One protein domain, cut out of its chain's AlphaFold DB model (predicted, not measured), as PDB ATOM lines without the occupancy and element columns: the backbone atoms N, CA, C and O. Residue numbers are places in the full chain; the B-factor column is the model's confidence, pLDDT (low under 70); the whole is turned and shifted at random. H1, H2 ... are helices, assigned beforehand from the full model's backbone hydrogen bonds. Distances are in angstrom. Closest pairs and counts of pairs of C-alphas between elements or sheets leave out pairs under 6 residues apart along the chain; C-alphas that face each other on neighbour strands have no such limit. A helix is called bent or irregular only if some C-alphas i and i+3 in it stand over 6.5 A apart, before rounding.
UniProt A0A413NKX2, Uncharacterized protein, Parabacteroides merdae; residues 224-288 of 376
ATOM      1  N   SER A 224     104.101 162.144 132.282       68.69
ATOM      2  CA  SER A 224     104.076 161.866 133.723       68.69
ATOM      3  C   SER A 224     105.239 160.990 134.197       68.69
ATOM      4  O   SER A 224     105.832 161.279 135.234       68.69
ATOM      5  N   LEU A 225     105.612 159.952 133.437       68.06
ATOM      6  CA  LEU A 225     106.766 159.103 133.748       68.06
ATOM      7  C   LEU A 225     108.078 159.868 133.564       68.06
ATOM      8  O   LEU A 225     108.981 159.733 134.386       68.06
ATOM      9  N   TYR A 226     108.169 160.714 132.537       65.44
ATOM     10  CA  TYR A 226     109.325 161.587 132.337       65.44
ATOM     11  C   TYR A 226     109.466 162.606 133.481       65.44
ATOM     12  O   TYR A 226     110.548 162.749 134.048       65.44
ATOM     13  N   ALA A 227     108.369 163.245 133.905       65.75
ATOM     14  CA  ALA A 227     108.365 164.154 135.052       65.75
ATOM     15  C   ALA A 227     108.758 163.447 136.364       65.75
ATOM     16  O   ALA A 227     109.573 163.971 137.122       65.75
ATOM     17  N   GLN A 228     108.257 162.229 136.604       70.31
ATOM     18  CA  GLN A 228     108.666 161.412 137.753       70.31
ATOM     19  C   GLN A 228     110.153 161.037 137.698       70.31
ATOM     20  O   GLN A 228     110.837 161.095 138.719       70.31
ATOM     21  N   GLN A 229     110.685 160.693 136.522       66.50
ATOM     22  CA  GLN A 229     112.112 160.410 136.348       66.50
ATOM     23  C   GLN A 229     112.973 161.639 136.643       66.50
ATOM     24  O   GLN A 229     113.968 161.513 137.359       66.50
ATOM     25  N   VAL A 230     112.587 162.826 136.164       66.38
ATOM     26  CA  VAL A 230     113.267 164.092 136.491       66.38
ATOM     27  C   VAL A 230     113.212 164.363 137.993       66.38
ATOM     28  O   VAL A 230     114.236 164.689 138.589       66.38
ATOM     29  N   GLN A 231     112.056 164.171 138.629       68.50
ATOM     30  CA  GLN A 231     111.885 164.406 140.062       68.50
ATOM     31  C   GLN A 231     112.743 163.462 140.919       68.50
ATOM     32  O   GLN A 231     113.420 163.915 141.844       68.50
ATOM     33  N   ASN A 232     112.766 162.167 140.593       66.88
ATOM     34  CA  ASN A 232     113.569 161.168 141.306       66.88
ATOM     35  C   ASN A 232     115.075 161.405 141.115       66.88
ATOM     36  O   ASN A 232     115.843 161.315 142.069       66.88
ATOM     37  N   SER A 233     115.484 161.768 139.897       65.62
ATOM     38  CA  SER A 233     116.876 162.116 139.569       65.62
ATOM     39  C   SER A 233     117.327 163.374 140.311       65.62
ATOM     40  O   SER A 233     118.410 163.412 140.896       65.62
ATOM     41  N   SER A 234     116.456 164.386 140.359       67.31
ATOM     42  CA  SER A 234     116.707 165.638 141.071       67.31
ATOM     43  C   SER A 234     116.917 165.399 142.565       67.31
ATOM     44  O   SER A 234     117.811 166.002 143.143       67.31
ATOM     45  N   MET A 235     116.198 164.456 143.189       70.06
ATOM     46  CA  MET A 235     116.382 164.131 144.612       70.06
ATOM     47  C   MET A 235     117.817 163.681 144.947       70.06
ATOM     48  O   MET A 235     118.354 164.085 145.979       70.06
ATOM     49  N   ASN A 236     118.457 162.904 144.067       68.31
ATOM     50  CA  ASN A 236     119.823 162.413 144.279       68.31
ATOM     51  C   ASN A 236     120.862 163.541 144.198       68.31
ATOM     52  O   ASN A 236     121.812 163.576 144.979       68.31
ATOM     53  N   VAL A 237     120.666 164.495 143.284       72.94
ATOM     54  CA  VAL A 237     121.590 165.625 143.078       72.94
ATOM     55  C   VAL A 237     121.237 166.820 143.976       72.94
ATOM     56  O   VAL A 237     122.085 167.671 144.241       72.94
ATOM     57  N   LYS A 238     120.018 166.861 144.528       78.88
ATOM     58  CA  LYS A 238     119.515 167.938 145.388       78.88
ATOM     59  C   LYS A 238     120.439 168.208 146.565       78.88
ATOM     60  O   LYS A 238     120.792 169.357 146.791       78.88
ATOM     61  N   GLY A 239     120.890 167.169 147.271       78.25
ATOM     62  CA  GLY A 239     121.798 167.347 148.410       78.25
ATOM     63  C   GLY A 239     123.119 168.024 148.019       78.25
ATOM     64  O   GLY A 239     123.597 168.912 148.725       78.25
ATOM     65  N   LEU A 240     123.675 167.659 146.859       80.31
ATOM     66  CA  LEU A 240     124.885 168.281 146.317       80.31
ATOM     67  C   LEU A 240     124.632 169.741 145.912       80.31
ATOM     68  O   LEU A 240     125.430 170.618 146.245       80.31
ATOM     69  N   LEU A 241     123.514 170.015 145.233       80.62
ATOM     70  CA  LEU A 241     123.134 171.366 144.811       80.62
ATOM     71  C   LEU A 241     122.833 172.275 146.002       80.62
ATOM     72  O   LEU A 241     123.290 173.414 146.023       80.62
ATOM     73  N   ASP A 242     122.128 171.783 147.017       82.94
ATOM     74  CA  ASP A 242     121.812 172.537 148.232       82.94
ATOM     75  C   ASP A 242     123.080 172.846 149.039       82.94
ATOM     76  O   ASP A 242     123.264 173.973 149.508       82.94
ATOM     77  N   SER A 243     124.012 171.890 149.133       84.88
ATOM     78  CA  SER A 243     125.345 172.138 149.692       84.88
ATOM     79  C   SER A 243     126.092 173.219 148.905       84.88
ATOM     80  O   SER A 243     126.634 174.152 149.505       84.88
ATOM     81  N   PHE A 244     126.082 173.141 147.573       85.56
ATOM     82  CA  PHE A 244     126.739 174.124 146.718       85.56
ATOM     83  C   PHE A 244     126.104 175.517 146.832       85.56
ATOM     84  O   PHE A 244     126.817 176.518 146.895       85.56
ATOM     85  N   ARG A 245     124.779 175.603 146.954       83.88
ATOM     86  CA  ARG A 245     124.061 176.861 147.215       83.88
ATOM     87  C   ARG A 245     124.442 177.456 148.555       83.88
ATOM     88  O   ARG A 245     124.731 178.644 148.632       83.88
ATOM     89  N   ASN A 246     124.482 176.647 149.610       85.31
ATOM     90  CA  ASN A 246     124.930 177.113 150.920       85.31
ATOM     91  C   ASN A 246     126.378 177.626 150.856       85.31
ATOM     92  O   ASN A 246     126.707 178.665 151.428       85.31
ATOM     93  N   PHE A 247     127.236 176.940 150.100       88.69
ATOM     94  CA  PHE A 247     128.583 177.413 149.817       88.69
ATOM     95  C   PHE A 247     128.591 178.759 149.080       88.69
ATOM     96  O   PHE A 247     129.321 179.647 149.505       88.69
ATOM     97  N   GLN A 248     127.772 178.952 148.043       87.00
ATOM     98  CA  GLN A 248     127.646 180.236 147.340       87.00
ATOM     99  C   GLN A 248     127.117 181.351 148.249       87.00
ATOM    100  O   GLN A 248     127.651 182.452 148.225       87.00
ATOM    101  N   LYS A 249     126.144 181.070 149.122       87.19
ATOM    102  CA  LYS A 249     125.648 182.054 150.098       87.19
ATOM    103  C   LYS A 249     126.741 182.489 151.078       87.19
ATOM    104  O   LYS A 249     126.955 183.683 151.276       87.19
ATOM    105  N   LYS A 250     127.482 181.534 151.659       87.00
ATOM    106  CA  LYS A 250     128.633 181.818 152.546       87.00
ATOM    107  C   LYS A 250     129.742 182.565 151.800       87.00
ATOM    108  O   LYS A 250     130.247 183.568 152.304       87.00
ATOM    109  N   ARG A 251     130.038 182.068 150.590       88.81
ATOM    110  CA  ARG A 251     130.578 182.754 149.409       88.81
ATOM    111  C   ARG A 251     130.488 184.272 149.491       88.81
ATOM    112  O   ARG A 251     131.397 185.010 149.869       88.81
ATOM    113  N   ASP A 252     129.290 184.674 149.109       87.56
ATOM    114  CA  ASP A 252     128.917 186.019 148.731       87.56
ATOM    115  C   ASP A 252     128.766 186.906 149.961       87.56
ATOM    116  O   ASP A 252     129.182 188.058 149.920       87.56
ATOM    117  N   ASN A 253     128.307 186.359 151.094       86.44
ATOM    118  CA  ASN A 253     128.260 187.104 152.352       86.44
ATOM    119  C   ASN A 253     129.664 187.554 152.803       86.44
ATOM    120  O   ASN A 253     129.867 188.722 153.138       86.44
ATOM    121  N   LYS A 254     130.665 186.663 152.757       87.94
ATOM    122  CA  LYS A 254     132.046 187.006 153.141       87.94
ATOM    123  C   LYS A 254     132.698 187.968 152.144       87.94
ATOM    124  O   LYS A 254     133.392 188.899 152.560       87.94
ATOM    125  N   VAL A 255     132.446 187.788 150.845       87.38
ATOM    126  CA  VAL A 255     132.894 188.732 149.808       87.38
ATOM    127  C   VAL A 255     132.278 190.110 150.031       87.38
ATOM    128  O   VAL A 255     133.009 191.095 150.031       87.38
ATOM    129  N   MET A 256     130.975 190.193 150.302       85.00
ATOM    130  CA  MET A 256     130.296 191.465 150.532       85.00
ATOM    131  C   MET A 256     130.858 192.207 151.747       85.00
ATOM    132  O   MET A 256     131.172 193.388 151.642       85.00
ATOM    133  N   LYS A 257     131.083 191.516 152.871       85.81
ATOM    134  CA  LYS A 257     131.712 192.124 154.059       85.81
ATOM    135  C   LYS A 257     133.121 192.647 153.766       85.81
ATOM    136  O   LYS A 257     133.521 193.683 154.281       85.81
ATOM    137  N   THR A 258     133.864 191.953 152.907       87.00
ATOM    138  CA  THR A 258     135.193 192.396 152.458       87.00
ATOM    139  C   THR A 258     135.088 193.626 151.548       87.00
ATOM    140  O   THR A 258     135.878 194.555 151.678       87.00
ATOM    141  N   ILE A 259     134.096 193.665 150.654       86.12
ATOM    142  CA  ILE A 259     133.813 194.825 149.800       86.12
ATOM    143  C   ILE A 259     133.469 196.043 150.662       86.12
ATOM    144  O   ILE A 259     134.127 197.066 150.518       86.12
ATOM    145  N   GLN A 260     132.524 195.914 151.598       84.81
ATOM    146  CA  GLN A 260     132.140 196.987 152.524       84.81
ATOM    147  C   GLN A 260     133.333 197.514 153.336       84.81
ATOM    148  O   GLN A 260     133.449 198.715 153.548       84.81
ATOM    149  N   GLN A 261     134.247 196.630 153.748       85.12
ATOM    150  CA  GLN A 261     135.420 197.015 154.528       85.12
ATOM    151  C   GLN A 261     136.482 197.773 153.714       85.12
ATOM    152  O   GLN A 261     137.100 198.705 154.228       85.12
ATOM    153  N   PHE A 262     136.767 197.345 152.479       85.56
ATOM    154  CA  PHE A 262     137.906 197.866 151.708       85.56
ATOM    155  C   PHE A 262     137.521 198.869 150.615       85.56
ATOM    156  O   PHE A 262     138.394 199.589 150.124       85.56
ATOM    157  N   TYR A 263     136.257 198.926 150.183       85.38
ATOM    158  CA  TYR A 263     135.819 199.858 149.142       85.38
ATOM    159  C   TYR A 263     135.289 201.141 149.776       85.38
ATOM    160  O   TYR A 263     134.113 201.264 150.085       85.38
ATOM    161  N   THR A 264     136.174 202.125 149.914       80.75
ATOM    162  CA  THR A 264     135.881 203.429 150.533       80.75
ATOM    163  C   THR A 264     135.457 204.512 149.539       80.75
ATOM    164  O   THR A 264     135.090 205.610 149.939       80.75
ATOM    165  N   SER A 265     135.512 204.232 148.235       82.50
ATOM    166  CA  SER A 265     135.188 205.182 147.166       82.50
ATOM    167  C   SER A 265     133.953 204.739 146.391       82.50
ATOM    168  O   SER A 265     133.835 203.548 146.085       82.50
ATOM    169  N   ALA A 266     133.118 205.686 145.963       82.06
ATOM    170  CA  ALA A 266     132.009 205.389 145.066       82.06
ATOM    171  C   ALA A 266     132.498 204.804 143.729       82.06
ATOM    172  O   ALA A 266     133.503 205.254 143.171       82.06
ATOM    173  N   ARG A 267     131.808 203.780 143.219       78.44
ATOM    174  CA  ARG A 267     132.190 203.071 141.983       78.44
ATOM    175  C   ARG A 267     130.981 202.811 141.103       78.44
ATOM    176  O   ARG A 267     129.905 202.500 141.601       78.44
ATOM    177  N   TYR A 268     131.174 202.905 139.794       78.06
ATOM    178  CA  TYR A 268     130.152 202.516 138.830       78.06
ATOM    179  C   TYR A 268     130.109 200.988 138.705       78.06
ATOM    180  O   TYR A 268     131.155 200.356 138.533       78.06
ATOM    181  N   ILE A 269     128.915 200.407 138.795       75.88
ATOM    182  CA  ILE A 269     128.683 198.979 138.585       75.88
ATOM    183  C   ILE A 269     128.139 198.802 137.167       75.88
ATOM    184  O   ILE A 269     127.028 199.234 136.861       75.88
ATOM    185  N   ASP A 270     128.922 198.161 136.302       67.56
ATOM    186  CA  ASP A 270     128.469 197.803 134.961       67.56
ATOM    187  C   ASP A 270     127.739 196.453 135.011       67.56
ATOM    188  O   ASP A 270     128.356 195.399 135.175       67.56
ATOM    189  N   LEU A 271     126.407 196.495 134.958       66.25
ATOM    190  CA  LEU A 271     125.529 195.324 134.989       66.25
ATOM    191  C   LEU A 271     124.798 195.186 133.651       66.25
ATOM    192  O   LEU A 271     124.142 196.120 133.183       66.25
ATOM    193  N   ALA A 272     124.858 193.990 133.066       55.50
ATOM    194  CA  ALA A 272     124.032 193.609 131.926       55.50
ATOM    195  C   ALA A 272     122.659 193.126 132.428       55.50
ATOM    196  O   ALA A 272     122.561 192.068 133.046       55.50
ATOM    197  N   GLY A 273     121.605 193.909 132.191       56.69
ATOM    198  CA  GLY A 273     120.226 193.581 132.574       56.69
ATOM    199  C   GLY A 273     119.292 194.788 132.464       56.69
ATOM    200  O   GLY A 273     119.752 195.925 132.474       56.69
ATOM    201  N   SER A 274     117.988 194.560 132.320       57.62
ATOM    202  CA  SER A 274     116.961 195.616 132.249       57.62
ATOM    203  C   SER A 274     116.270 195.899 133.591       57.62
ATOM    204  O   SER A 274     115.602 196.920 133.716       57.62
ATOM    205  N   ASP A 275     116.468 195.038 134.595       59.06
ATOM    206  CA  ASP A 275     115.740 195.032 135.879       59.06
ATOM    207  C   ASP A 275     116.476 195.727 137.041       59.06
ATOM    208  O   ASP A 275     116.355 195.326 138.197       59.06
ATOM    209  N   TYR A 276     117.266 196.772 136.778       61.50
ATOM    210  CA  TYR A 276     117.909 197.535 137.855       61.50
ATOM    211  C   TYR A 276     117.508 199.015 137.829       61.50
ATOM    212  O   TYR A 276     117.364 199.629 136.768       61.50
ATOM    213  N   SER A 277     117.323 199.609 139.015       62.84
ATOM    214  CA  SER A 277     116.996 201.033 139.123       62.84
ATOM    215  C   SER A 277     118.202 201.886 138.722       62.84
ATOM    216  O   SER A 277     119.361 201.480 138.851       62.84
ATOM    217  N   LYS A 278     117.955 203.102 138.220       63.81
ATOM    218  CA  LYS A 278     119.038 204.016 137.822       63.81
ATOM    219  C   LYS A 278     119.958 204.367 139.000       63.81
ATOM    220  O   LYS A 278     121.132 204.639 138.755       63.81
ATOM    221  N   GLU A 279     119.461 204.328 140.243       62.38
ATOM    222  CA  GLU A 279     120.275 204.559 141.443       62.38
ATOM    223  C   GLU A 279     121.241 203.403 141.741       62.38
ATOM    224  O   GLU A 279     122.352 203.651 142.202       62.38
ATOM    225  N   SER A 280     120.883 202.155 141.416       66.12
ATOM    226  CA  SER A 280     121.725 200.971 141.669       66.12
ATOM    227  C   SER A 280     122.981 200.885 140.790       66.12
ATOM    228  O   SER A 280     123.821 200.015 141.008       66.12
ATOM    229  N   LYS A 281     123.141 201.784 139.808       69.75
ATOM    230  CA  LYS A 281     124.352 201.880 138.971       69.75
ATOM    231  C   LYS A 281     125.580 202.379 139.737       69.75
ATOM    232  O   LYS A 281     126.704 202.178 139.279       69.75
ATOM    233  N   TRP A 282     125.379 203.046 140.873       72.56
ATOM    234  CA  TRP A 282     126.454 203.607 141.685       72.56
ATOM    235  C   TRP A 282     126.537 202.884 143.025       72.56
ATOM    236  O   TRP A 282     125.584 202.867 143.800       72.56
ATOM    237  N   TYR A 283     127.701 202.303 143.305       77.38
ATOM    238  CA  TYR A 283     128.058 201.831 144.634       77.38
ATOM    239  C   TYR A 283     128.413 203.031 145.510       77.38
ATOM    240  O   TYR A 283     129.335 203.773 145.168       77.38
ATOM    241  N   ASP A 284     127.706 203.197 146.624       80.19
ATOM    242  CA  ASP A 284     127.916 204.256 147.613       80.19
ATOM    243  C   ASP A 284     128.312 203.619 148.963       80.19
ATOM    244  O   ASP A 284     127.463 202.978 149.592       80.19
ATOM    245  N   PRO A 285     129.586 203.722 149.395       78.31
ATOM    246  CA  PRO A 285     130.086 203.043 150.591       78.31
ATOM    247  C   PRO A 285     129.308 203.372 151.868       78.31
ATOM    248  O   PRO A 285     129.000 202.461 152.630       78.31
ATOM    249  N   GLU A 286     128.929 204.637 152.080       77.75
ATOM    250  CA  GLU A 286     128.260 205.080 153.317       77.75
ATOM    251  C   GLU A 286     126.871 204.459 153.487       77.75
ATOM    252  O   GLU A 286     126.434 204.186 154.600       77.75
ATOM    253  N   LYS A 287     126.176 204.193 152.376       76.94
ATOM    254  CA  LYS A 287     124.837 203.586 152.397       76.94
ATOM    255  C   LYS A 287     124.863 202.072 152.563       76.94
ATOM    256  O   LYS A 287     123.859 201.489 152.959       76.94
ATOM    257  N   VAL A 288     125.969 201.435 152.183       74.75
ATOM    258  CA  VAL A 288     126.104 199.971 152.181       74.75
ATOM    259  C   VAL A 288     126.873 199.478 153.413       74.75
ATOM    260  O   VAL A 288     126.837 198.283 153.713       74.75
TER     261      VAL A 288
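Overview. This is residues 224 to 288 of the 376 residues of an uncharacterized protein of Parabacteroides merdae (UniProt A0A413NKX2). One long helix, H1, bent near residues 236 to 239 into a shorter arm H1a and a longer arm H1b, makes the length of the domain; past its last residue the chain folds back as a small looped head of residues 263 to 288, made of a wide loop and the two very short helices H2 and H3. Residues 224 to 255, within H1, stick out from this head as a bare arm, and residues 272 to 279, of which 278 and 279 belong to H2, stand free as well. The printed part has 65 residues with three named helices, in the order H1, H2, H3, and no named strand, and its class is all helix. It is extended, with a radius of gyration of the C-alphas of 18.9 A, and the C-alphas span 55 by 27 by 15 A.

Along the chain. H1, residues 224 to 262, was assigned as one helix by its hydrogen bonds, but it is bent: C-alphas 236 and 239 are 6.7 A apart. Its arm H1a, residues 224 to 236, begins with C-alpha 224 at (104.076, 161.866, 133.723) and is 19.0 A long from first to last C-alpha. Its arm H1b, residues 239 to 262, is 34.7 A long and ends with C-alpha 262 at (137.906, 197.866, 151.708). Residues 263 to 277 hold no named element. H2 is residues 278 to 281, and H3 is residues 285 to 288, ending with C-alpha 288 at (126.104, 199.971, 152.181).

Arrangement. The lines of H1a and H1b stand at a steep tilt of 57 degrees. H1a is apart from H2 and from H3. H1b is apart from H2. H1b and H3 are close but not clearly touching, with 2 pairs of C-alphas within 8 A; the closest are those of Gln 260 and Pro 285, 6.7 A apart. H2 and H3 are apart. Residues 267 to 268 and 282 to 283 form a short antiparallel pairing. In H1b every O i to N i+4 pair is within hydrogen-bond range, and in H1a 8 of 9 are; H2 and H3 are too short for such a pair, and their single O i to N i+3 pair is within range in H3 but not in H2.

Size, cuts and confidence. The two C-alphas farthest apart are those of Leu 225 and Ser 265, 55.8 A. The printed part has no cut. The link from H1 to H2, with 15 residues, is long, and the link from H2 to H3, with 3 residues, is tight. The mean pLDDT of the printed part is 75.8; it is under 70 in 23 residues, namely 224 to 227, 229 to 234, 236, and 270 to 281.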